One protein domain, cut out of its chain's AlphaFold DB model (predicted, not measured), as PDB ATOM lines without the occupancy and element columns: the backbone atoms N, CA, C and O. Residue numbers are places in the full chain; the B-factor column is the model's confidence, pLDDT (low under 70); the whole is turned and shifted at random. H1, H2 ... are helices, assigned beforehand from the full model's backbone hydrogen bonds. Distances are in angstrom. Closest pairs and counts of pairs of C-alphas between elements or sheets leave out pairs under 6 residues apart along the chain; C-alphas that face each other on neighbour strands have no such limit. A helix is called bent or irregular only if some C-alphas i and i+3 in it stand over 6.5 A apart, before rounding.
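AT A GLANCE: This is residues 52 to 115 of the 322 residues of the protein "Inner membrane symporter YicJ" of Lachnospiraceae bacterium (UniProt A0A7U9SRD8). This is a long helical hairpin: two long helices, H1 and then H2, make a narrow V, joined at its point by a tight link and open toward the other end. A short tail, residues 109 to 115, runs on past H2. The printed part has 64 residues, is all helix with no named strand, and is only just loose, close to extended, with a radius of gyration of the C-alphas of 15.8 A; its C-alphas span 51 by 23 by 12 A, a rod.

HOW THE PARTS SIT: Start with H1, residues 52 to 78, and look for its kink of 32 degrees near residue 72. H1 is only just irregular: C-alphas 70 and 73 are 6.6 A apart. After the tight link comes H2, residues 83 to 108. The two touch, H1 with residues 76 to 77 alone and H2 with residues 85 to 89 alone; their closest C-alphas, Thr 76 and Ala 85, are 5.8 A apart. They run opposite ways at a shallow tilt of 24 degrees. In H2 every O i to N i+4 pair is within hydrogen-bond range, in H1 21 of 23.

IN THESE COORDINATES: Find C-alpha 52 at (103.172, 86.303, 109.267); from there H1 runs 38.4 A to C-alpha 78. H2 begins at C-alpha 83, at (144.061, 87.718, 107.729), and runs 36.3 A to C-alpha 108 at (111.172, 100.828, 99.907).

THE WHOLE: The farthest C-alphas, Gly 80 and Ser 115, are 51.6 A apart. Residues 52 to 67 and 94 to 115 stand free. The printed part has no cut. Look for pLDDT under 70 at residues 52 to 54, 58, 79 to 81, 83 and 107 to 115.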
ATOM      1  N   SER A  52     102.504  86.940 110.410       68.12
ATOM      2  CA  SER A  52     103.172  86.303 109.267       68.12
ATOM      3  C   SER A  52     104.476  87.017 108.882       68.12
ATOM      4  O   SER A  52     105.479  86.348 108.629       68.12
ATOM      5  N   MET A  53     104.494  88.355 108.892       68.31
ATOM      6  CA  MET A  53     105.702  89.160 108.674       68.31
ATOM      7  C   MET A  53     106.752  88.905 109.761       68.31
ATOM      8  O   MET A  53     107.925  88.719 109.444       68.31
ATOM      9  N   GLY A  54     106.336  88.821 111.029       67.94
ATOM     10  CA  GLY A  54     107.211  88.501 112.158       67.94
ATOM     11  C   GLY A  54     107.869  87.125 112.031       67.94
ATOM     12  O   GLY A  54     109.076  87.006 112.250       67.94
ATOM     13  N   VAL A  55     107.112  86.105 111.606       70.06
ATOM     14  CA  VAL A  55     107.648  84.760 111.328       70.06
ATOM     15  C   VAL A  55     108.613  84.788 110.142       70.06
ATOM     16  O   VAL A  55     109.717  84.263 110.255       70.06
ATOM     17  N   PHE A  56     108.251  85.431 109.027       71.94
ATOM     18  CA  PHE A  56     109.121  85.511 107.846       71.94
ATOM     19  C   PHE A  56     110.434  86.240 108.151       71.94
ATOM     20  O   PHE A  56     111.510  85.787 107.762       71.94
ATOM     21  N   ARG A  57     110.361  87.326 108.929       74.19
ATOM     22  CA  ARG A  57     111.527  88.055 109.435       74.19
ATOM     23  C   ARG A  57     112.439  87.150 110.250       74.19
ATOM     24  O   ARG A  57     113.651  87.154 110.053       74.19
ATOM     25  N   ALA A  58     111.862  86.407 111.187       69.31
ATOM     26  CA  ALA A  58     112.627  85.550 112.070       69.31
ATOM     27  C   ALA A  58     113.274  84.392 111.287       69.31
ATOM     28  O   ALA A  58     114.480  84.195 111.405       69.31
ATOM     29  N   VAL A  59     112.541  83.733 110.384       72.56
ATOM     30  CA  VAL A  59     113.097  82.722 109.466       72.56
ATOM     31  C   VAL A  59     114.241  83.290 108.630       72.56
ATOM     32  O   VAL A  59     115.294  82.664 108.548       72.56
ATOM     33  N   GLY A  60     114.079  84.483 108.052       73.50
ATOM     34  CA  GLY A  60     115.127  85.135 107.264       73.50
ATOM     35  C   GLY A  60     116.378  85.451 108.089       73.50
ATOM     36  O   GLY A  60     117.489  85.163 107.651       73.50
ATOM     37  N   ASN A  61     116.206  85.974 109.306       76.31
ATOM     38  CA  ASN A  61     117.315  86.300 110.202       76.31
ATOM     39  C   ASN A  61     118.101  85.050 110.633       76.31
ATOM     40  O   ASN A  61     119.328  85.036 110.559       76.31
ATOM     41  N   TYR A  62     117.407  83.988 111.052       72.62
ATOM     42  CA  TYR A  62     118.053  82.737 111.462       72.62
ATOM     43  C   TYR A  62     118.619  81.955 110.274       72.62
ATOM     44  O   TYR A  62     119.717  81.416 110.377       72.62
ATOM     45  N   GLY A  63     117.920  81.932 109.136       73.62
ATOM     46  CA  GLY A  63     118.386  81.284 107.912       73.62
ATOM     47  C   GLY A  63     119.663  81.928 107.373       73.62
ATOM     48  O   GLY A  63     120.643  81.231 107.119       73.62
ATOM     49  N   ALA A  64     119.698  83.262 107.283       75.69
ATOM     50  CA  ALA A  64     120.906  83.987 106.893       75.69
ATOM     51  C   ALA A  64     122.038  83.798 107.917       75.69
ATOM     52  O   ALA A  64     123.174  83.531 107.528       75.69
ATOM     53  N   GLY A  65     121.729  83.869 109.218       73.56
ATOM     54  CA  GLY A  65     122.704  83.632 110.285       73.56
ATOM     55  C   GLY A  65     123.323  82.231 110.231       73.56
ATOM     56  O   GLY A  65     124.534  82.089 110.378       73.56
ATOM     57  N   MET A  66     122.516  81.206 109.948       72.06
ATOM     58  CA  MET A  66     122.969  79.822 109.791       72.06
ATOM     59  C   MET A  66     123.837  79.643 108.543       72.06
ATOM     60  O   MET A  66     124.920  79.069 108.638       72.06
ATOM     61  N   LEU A  67     123.397  80.160 107.391       75.00
ATOM     62  CA  LEU A  67     124.165  80.086 106.145       75.00
ATOM     63  C   LEU A  67     125.535  80.745 106.300       75.00
ATOM     64  O   LEU A  67     126.546  80.145 105.944       75.00
ATOM     65  N   ILE A  68     125.580  81.944 106.886       77.62
ATOM     66  CA  ILE A  68     126.839  82.652 107.133       77.62
ATOM     67  C   ILE A  68     127.683  81.884 108.155       77.62
ATOM     68  O   ILE A  68     128.876  81.700 107.926       77.62
ATOM     69  N   GLY A  69     127.093  81.392 109.247       70.38
ATOM     70  CA  GLY A  69     127.810  80.631 110.273       70.38
ATOM     71  C   GLY A  69     128.492  79.373 109.727       70.38
ATOM     72  O   GLY A  69     129.655  79.126 110.040       70.38
ATOM     73  N   ILE A  70     127.807  78.622 108.859       71.62
ATOM     74  CA  ILE A  70     128.331  77.389 108.253       71.62
ATOM     75  C   ILE A  70     129.314  77.694 107.119       71.62
ATOM     76  O   ILE A  70     130.340  77.028 107.016       71.62
ATOM     77  N   ALA A  71     129.032  78.689 106.272       73.69
ATOM     78  CA  ALA A  71     129.858  78.987 105.099       73.69
ATOM     79  C   ALA A  71     131.163  79.720 105.445       73.69
ATOM     80  O   ALA A  71     132.155  79.570 104.735       73.69
ATOM     81  N   THR A  72     131.197  80.496 106.534       75.56
ATOM     82  CA  THR A  72     132.341  81.369 106.847       75.56
ATOM     83  C   THR A  72     133.644  80.590 107.053       75.56
ATOM     84  O   THR A  72     134.657  80.936 106.451       75.56
ATOM     85  N   ILE A  73     133.644  79.529 107.867       74.31
ATOM     86  CA  ILE A  73     134.843  78.713 108.148       74.31
ATOM     87  C   ILE A  73     135.408  78.024 106.884       74.31
ATOM     88  O   ILE A  73     136.589  78.208 106.590       74.31
ATOM     89  N   PRO A  74     134.631  77.256 106.093       74.94
ATOM     90  CA  PRO A  74     135.158  76.590 104.905       74.94
ATOM     91  C   PRO A  74     135.587  77.579 103.815       74.94
ATOM     92  O   PRO A  74     136.652  77.396 103.233       74.94
ATOM     93  N   VAL A  75     134.833  78.657 103.571       75.19
ATOM     94  CA  VAL A  75     135.189  79.656 102.545       75.19
ATOM     95  C   VAL A  75     136.480  80.391 102.913       75.19
ATOM     96  O   VAL A  75     137.347  80.583 102.062       75.19
ATOM     97  N   THR A  76     136.657  80.766 104.182       72.94
ATOM     98  CA  THR A  76     137.893  81.431 104.630       72.94
ATOM     99  C   THR A  76     139.097  80.489 104.617       72.94
ATOM    100  O   THR A  76     140.186  80.918 104.231       72.94
ATOM    101  N   ASN A  77     138.906  79.204 104.931       74.50
ATOM    102  CA  ASN A  77     139.949  78.185 104.804       74.50
ATOM    103  C   ASN A  77     140.342  77.933 103.338       74.50
ATOM    104  O   ASN A  77     141.531  77.872 103.038       74.50
ATOM    105  N   MET A  78     139.379  77.883 102.407       73.88
ATOM    106  CA  MET A  78     139.653  77.774 100.962       73.88
ATOM    107  C   MET A  78     140.414  78.987 100.408       73.88
ATOM    108  O   MET A  78     141.221  78.851  99.494       73.88
ATOM    109  N   LEU A  79     140.186  80.172 100.977       69.00
ATOM    110  CA  LEU A  79     140.892  81.409 100.625       69.00
ATOM    111  C   LEU A  79     142.280  81.531 101.288       69.00
ATOM    112  O   LEU A  79     142.954  82.548 101.115       69.00
ATOM    113  N   GLY A  80     142.715  80.505 102.027       61.81
ATOM    114  CA  GLY A  80     144.056  80.385 102.602       61.81
ATOM    115  C   GLY A  80     144.151  80.654 104.105       61.81
ATOM    116  O   GLY A  80     145.260  80.698 104.622       61.81
ATOM    117  N   GLY A  81     143.038  80.880 104.817       63.06
ATOM    118  CA  GLY A  81     143.001  81.000 106.287       63.06
ATOM    119  C   GLY A  81     143.745  82.205 106.889       63.06
ATOM    120  O   GLY A  81     143.764  82.379 108.104       63.06
ATOM    121  N   THR A  82     144.355  83.057 106.063       70.31
ATOM    122  CA  THR A  82     145.128  84.228 106.501       70.31
ATOM    123  C   THR A  82     144.232  85.438 106.780       70.31
ATOM    124  O   THR A  82     143.096  85.526 106.315       70.31
ATOM    125  N   GLN A  83     144.758  86.445 107.484       64.88
ATOM    126  CA  GLN A  83     144.061  87.718 107.729       64.88
ATOM    127  C   GLN A  83     143.563  88.384 106.429       64.88
ATOM    128  O   GLN A  83     142.472  88.951 106.394       64.88
ATOM    129  N   SER A  84     144.310  88.244 105.326       70.50
ATOM    130  CA  SER A  84     143.889  88.723 104.001       70.50
ATOM    131  C   SER A  84     142.671  87.979 103.438       70.50
ATOM    132  O   SER A  84     141.850  88.599 102.762       70.50
ATOM    133  N   ALA A  85     142.509  86.682 103.718       72.12
ATOM    134  CA  ALA A  85     141.339  85.904 103.301       72.12
ATOM    135  C   ALA A  85     140.057  86.412 103.981       72.12
ATOM    136  O   ALA A  85     139.032  86.603 103.326       72.12
ATOM    137  N   TRP A  86     140.146  86.722 105.275       71.12
ATOM    138  CA  TRP A  86     139.053  87.311 106.050       71.12
ATOM    139  C   TRP A  86     138.678  88.716 105.578       71.12
ATOM    140  O   TRP A  86     137.494  89.043 105.518       71.12
ATOM    141  N   ILE A  87     139.664  89.533 105.195       74.88
ATOM    142  CA  ILE A  87     139.409  90.866 104.630       74.88
ATOM    143  C   ILE A  87     138.695  90.745 103.279       74.88
ATOM    144  O   ILE A  87     137.675  91.397 103.077       74.88
ATOM    145  N   LYS A  88     139.165  89.872 102.375       76.69
ATOM    146  CA  LYS A  88     138.512  89.633 101.073       76.69
ATOM    147  C   LYS A  88     137.079  89.127 101.241       76.69
ATOM    148  O   LYS A  88     136.173  89.643 100.595       76.69
ATOM    149  N   TYR A  89     136.864  88.177 102.150       79.31
ATOM    150  CA  TYR A  89     135.530  87.680 102.490       79.31
ATOM    151  C   TYR A  89     134.623  88.795 103.038       79.31
ATOM    152  O   TYR A  89     133.487  88.948 102.591       79.31
ATOM    153  N   GLY A  90     135.146  89.630 103.942       77.19
ATOM    154  CA  GLY A  90     134.431  90.781 104.491       77.19
ATOM    155  C   GLY A  90     134.053  91.826 103.438       77.19
ATOM    156  O   GLY A  90     132.946  92.353 103.484       77.19
ATOM    157  N   VAL A  91     134.923  92.091 102.459       81.00
ATOM    158  CA  VAL A  91     134.635  93.014 101.345       81.00
ATOM    159  C   VAL A  91     133.542  92.457 100.433       81.00
ATOM    160  O   VAL A  91     132.620  93.189 100.080       81.00
ATOM    161  N   VAL A  92     133.593  91.164 100.092       83.12
ATOM    162  CA  VAL A  92     132.568  90.510  99.259       83.12
ATOM    163  C   VAL A  92     131.206  90.518  99.954       83.12
ATOM    164  O   VAL A  92     130.205  90.899  99.346       83.12
ATOM    165  N   LEU A  93     131.160  90.167 101.243       80.69
ATOM    166  CA  LEU A  93     129.928  90.252 102.027       80.69
ATOM    167  C   LEU A  93     129.437  91.693 102.174       80.69
ATOM    168  O   LEU A  93     128.242  91.940 102.041       80.69
ATOM    169  N   GLY A  94     130.337  92.648 102.409       80.00
ATOM    170  CA  GLY A  94     129.999  94.067 102.490       80.00
ATOM    171  C   GLY A  94     129.367  94.583 101.196       80.00
ATOM    172  O   GLY A  94     128.341  95.259 101.244       80.00
ATOM    173  N   ALA A  95     129.916  94.199 100.042       81.88
ATOM    174  CA  ALA A  95     129.348  94.526  98.738       81.88
ATOM    175  C   ALA A  95     127.966  93.880  98.533       81.88
ATOM    176  O   ALA A  95     127.038  94.553  98.091       81.88
ATOM    177  N   ALA A  96     127.793  92.610  98.913       83.19
ATOM    178  CA  ALA A  96     126.501  91.929  98.836       83.19
ATOM    179  C   ALA A  96     125.437  92.595  99.730       83.19
ATOM    180  O   ALA A  96     124.310  92.823  99.294       83.19
ATOM    181  N   VAL A  97     125.803  92.970 100.960       81.31
ATOM    182  CA  VAL A  97     124.924  93.698 101.888       81.31
ATOM    183  C   VAL A  97     124.574  95.083 101.342       81.31
ATOM    184  O   VAL A  97     123.420  95.495 101.433       81.31
ATOM    185  N   LEU A  98     125.526  95.785 100.724       82.00
ATOM    186  CA  LEU A  98     125.282  97.084 100.098       82.00
ATOM    187  C   LEU A  98     124.311  96.969  98.916       82.00
ATOM    188  O   LEU A  98     123.386  97.772  98.809       82.00
ATOM    189  N   LEU A  99     124.452  95.940  98.076       82.44
ATOM    190  CA  LEU A  99     123.498  95.651  97.001       82.44
ATOM    191  C   LEU A  99     122.100  95.349  97.549       82.44
ATOM    192  O   LEU A  99     121.119  95.890  97.043       82.44
ATOM    193  N   LEU A 100     121.995  94.547  98.611       80.19
ATOM    194  CA  LEU A 100     120.715  94.279  99.271       80.19
ATOM    195  C   LEU A 100     120.103  95.552  99.864       80.19
ATOM    196  O   LEU A 100     118.900  95.758  99.728       80.19
ATOM    197  N   PHE A 101     120.905  96.438 100.460       77.06
ATOM    198  CA  PHE A 101     120.421  97.734 100.936       77.06
ATOM    199  C   PHE A 101     119.958  98.643  99.798       77.06
ATOM    200  O   PHE A 101     118.938  99.305  99.955       77.06
ATOM    201  N   LEU A 102     120.636  98.647  98.647       76.25
ATOM    202  CA  LEU A 102     120.197  99.394  97.464       76.25
ATOM    203  C   LEU A 102     118.891  98.839  96.887       76.25
ATOM    204  O   LEU A 102     118.007  99.612  96.521       76.25
ATOM    205  N   ILE A 103     118.733  97.514  96.850       78.44
ATOM    206  CA  ILE A 103     117.475  96.868  96.455       78.44
ATOM    207  C   ILE A 103     116.372  97.232  97.453       78.44
ATOM    208  O   ILE A 103     115.303  97.667  97.036       78.44
ATOM    209  N   CYS A 104     116.634  97.135  98.760       71.75
ATOM    210  CA  CYS A 104     115.702  97.555  99.808       71.75
ATOM    211  C   CYS A 104     115.350  99.041  99.713       71.75
ATOM    212  O   CYS A 104     114.194  99.390  99.914       71.75
ATOM    213  N   TYR A 105     116.302  99.910  99.372       72.31
ATOM    214  CA  TYR A 105     116.054 101.332  99.160       72.31
ATOM    215  C   TYR A 105     115.151 101.558  97.946       72.31
ATOM    216  O   TYR A 105     114.151 102.262  98.041       72.31
ATOM    217  N   ASN A 106     115.447 100.911  96.817       71.69
ATOM    218  CA  ASN A 106     114.668 101.078  95.594       71.69
ATOM    219  C   ASN A 106     113.254 100.483  95.721       71.69
ATOM    220  O   ASN A 106     112.300 101.033  95.179       71.69
ATOM    221  N   ASN A 107     113.112  99.376  96.455       66.44
ATOM    222  CA  ASN A 107     111.825  98.740  96.724       66.44
ATOM    223  C   ASN A 107     111.048  99.473  97.829       66.44
ATOM    224  O   ASN A 107     109.834  99.596  97.746       66.44
ATOM    225  N   GLY A 108     111.743 100.010  98.836       59.12
ATOM    226  CA  GLY A 108     111.172 100.828  99.907       59.12
ATOM    227  C   GLY A 108     110.670 102.181  99.411       59.12
ATOM    228  O   GLY A 108     109.611 102.620  99.833       59.12
ATOM    229  N   ARG A 109     111.356 102.794  98.439       58.59
ATOM    230  CA  ARG A 109     110.911 104.025  97.763       58.59
ATOM    231  C   ARG A 109     109.660 103.825  96.899       58.59
ATOM    232  O   ARG A 109     108.974 104.789  96.596       58.59
ATOM    233  N   LYS A 110     109.398 102.586  96.472       53.75
ATOM    234  CA  LYS A 110     108.240 102.191  95.654       53.75
ATOM    235  C   LYS A 110     107.119 101.548  96.477       53.75
ATOM    236  O   LYS A 110     106.108 101.154  95.905       53.75
ATOM    237  N   ALA A 111     107.314 101.367  97.782       50.84
ATOM    238  CA  ALA A 111     106.371 100.658  98.626       50.84
ATOM    239  C   ALA A 111     105.360 101.624  99.242       50.84
ATOM    240  O   ALA A 111     105.738 102.531  99.972       50.84
ATOM    241  N   VAL A 112     104.086 101.351  98.977       50.03
ATOM    242  CA  VAL A 112     102.922 102.000  99.584       50.03
ATOM    243  C   VAL A 112     102.915 101.701 101.091       50.03
ATOM    244  O   VAL A 112     103.026 100.535 101.497       50.03
ATOM    245  N   PHE A 113     102.850 102.735 101.928       54.88
ATOM    246  CA  PHE A 113     102.704 102.600 103.379       54.88
ATOM    247  C   PHE A 113     101.234 102.330 103.743       54.88
ATOM    248  O   PHE A 113     100.332 102.622 102.965       54.88
ATOM    249  N   ALA A 114     100.947 101.760 104.922       50.16
ATOM    250  CA  ALA A 114      99.548 101.559 105.330       50.16
ATOM    251  C   ALA A 114      98.800 102.890 105.528       50.16
ATOM    252  O   ALA A 114      97.575 102.905 105.435       50.16
ATOM    253  N   SER A 115      99.534 103.987 105.757       49.16
ATOM    254  CA  SER A 115      99.017 105.358 105.698       49.16
ATOM    255  C   SER A 115      98.430 105.681 104.326       49.16
ATOM    256  O   SER A 115      97.327 106.210 104.248       49.16
TER     257      SER A 115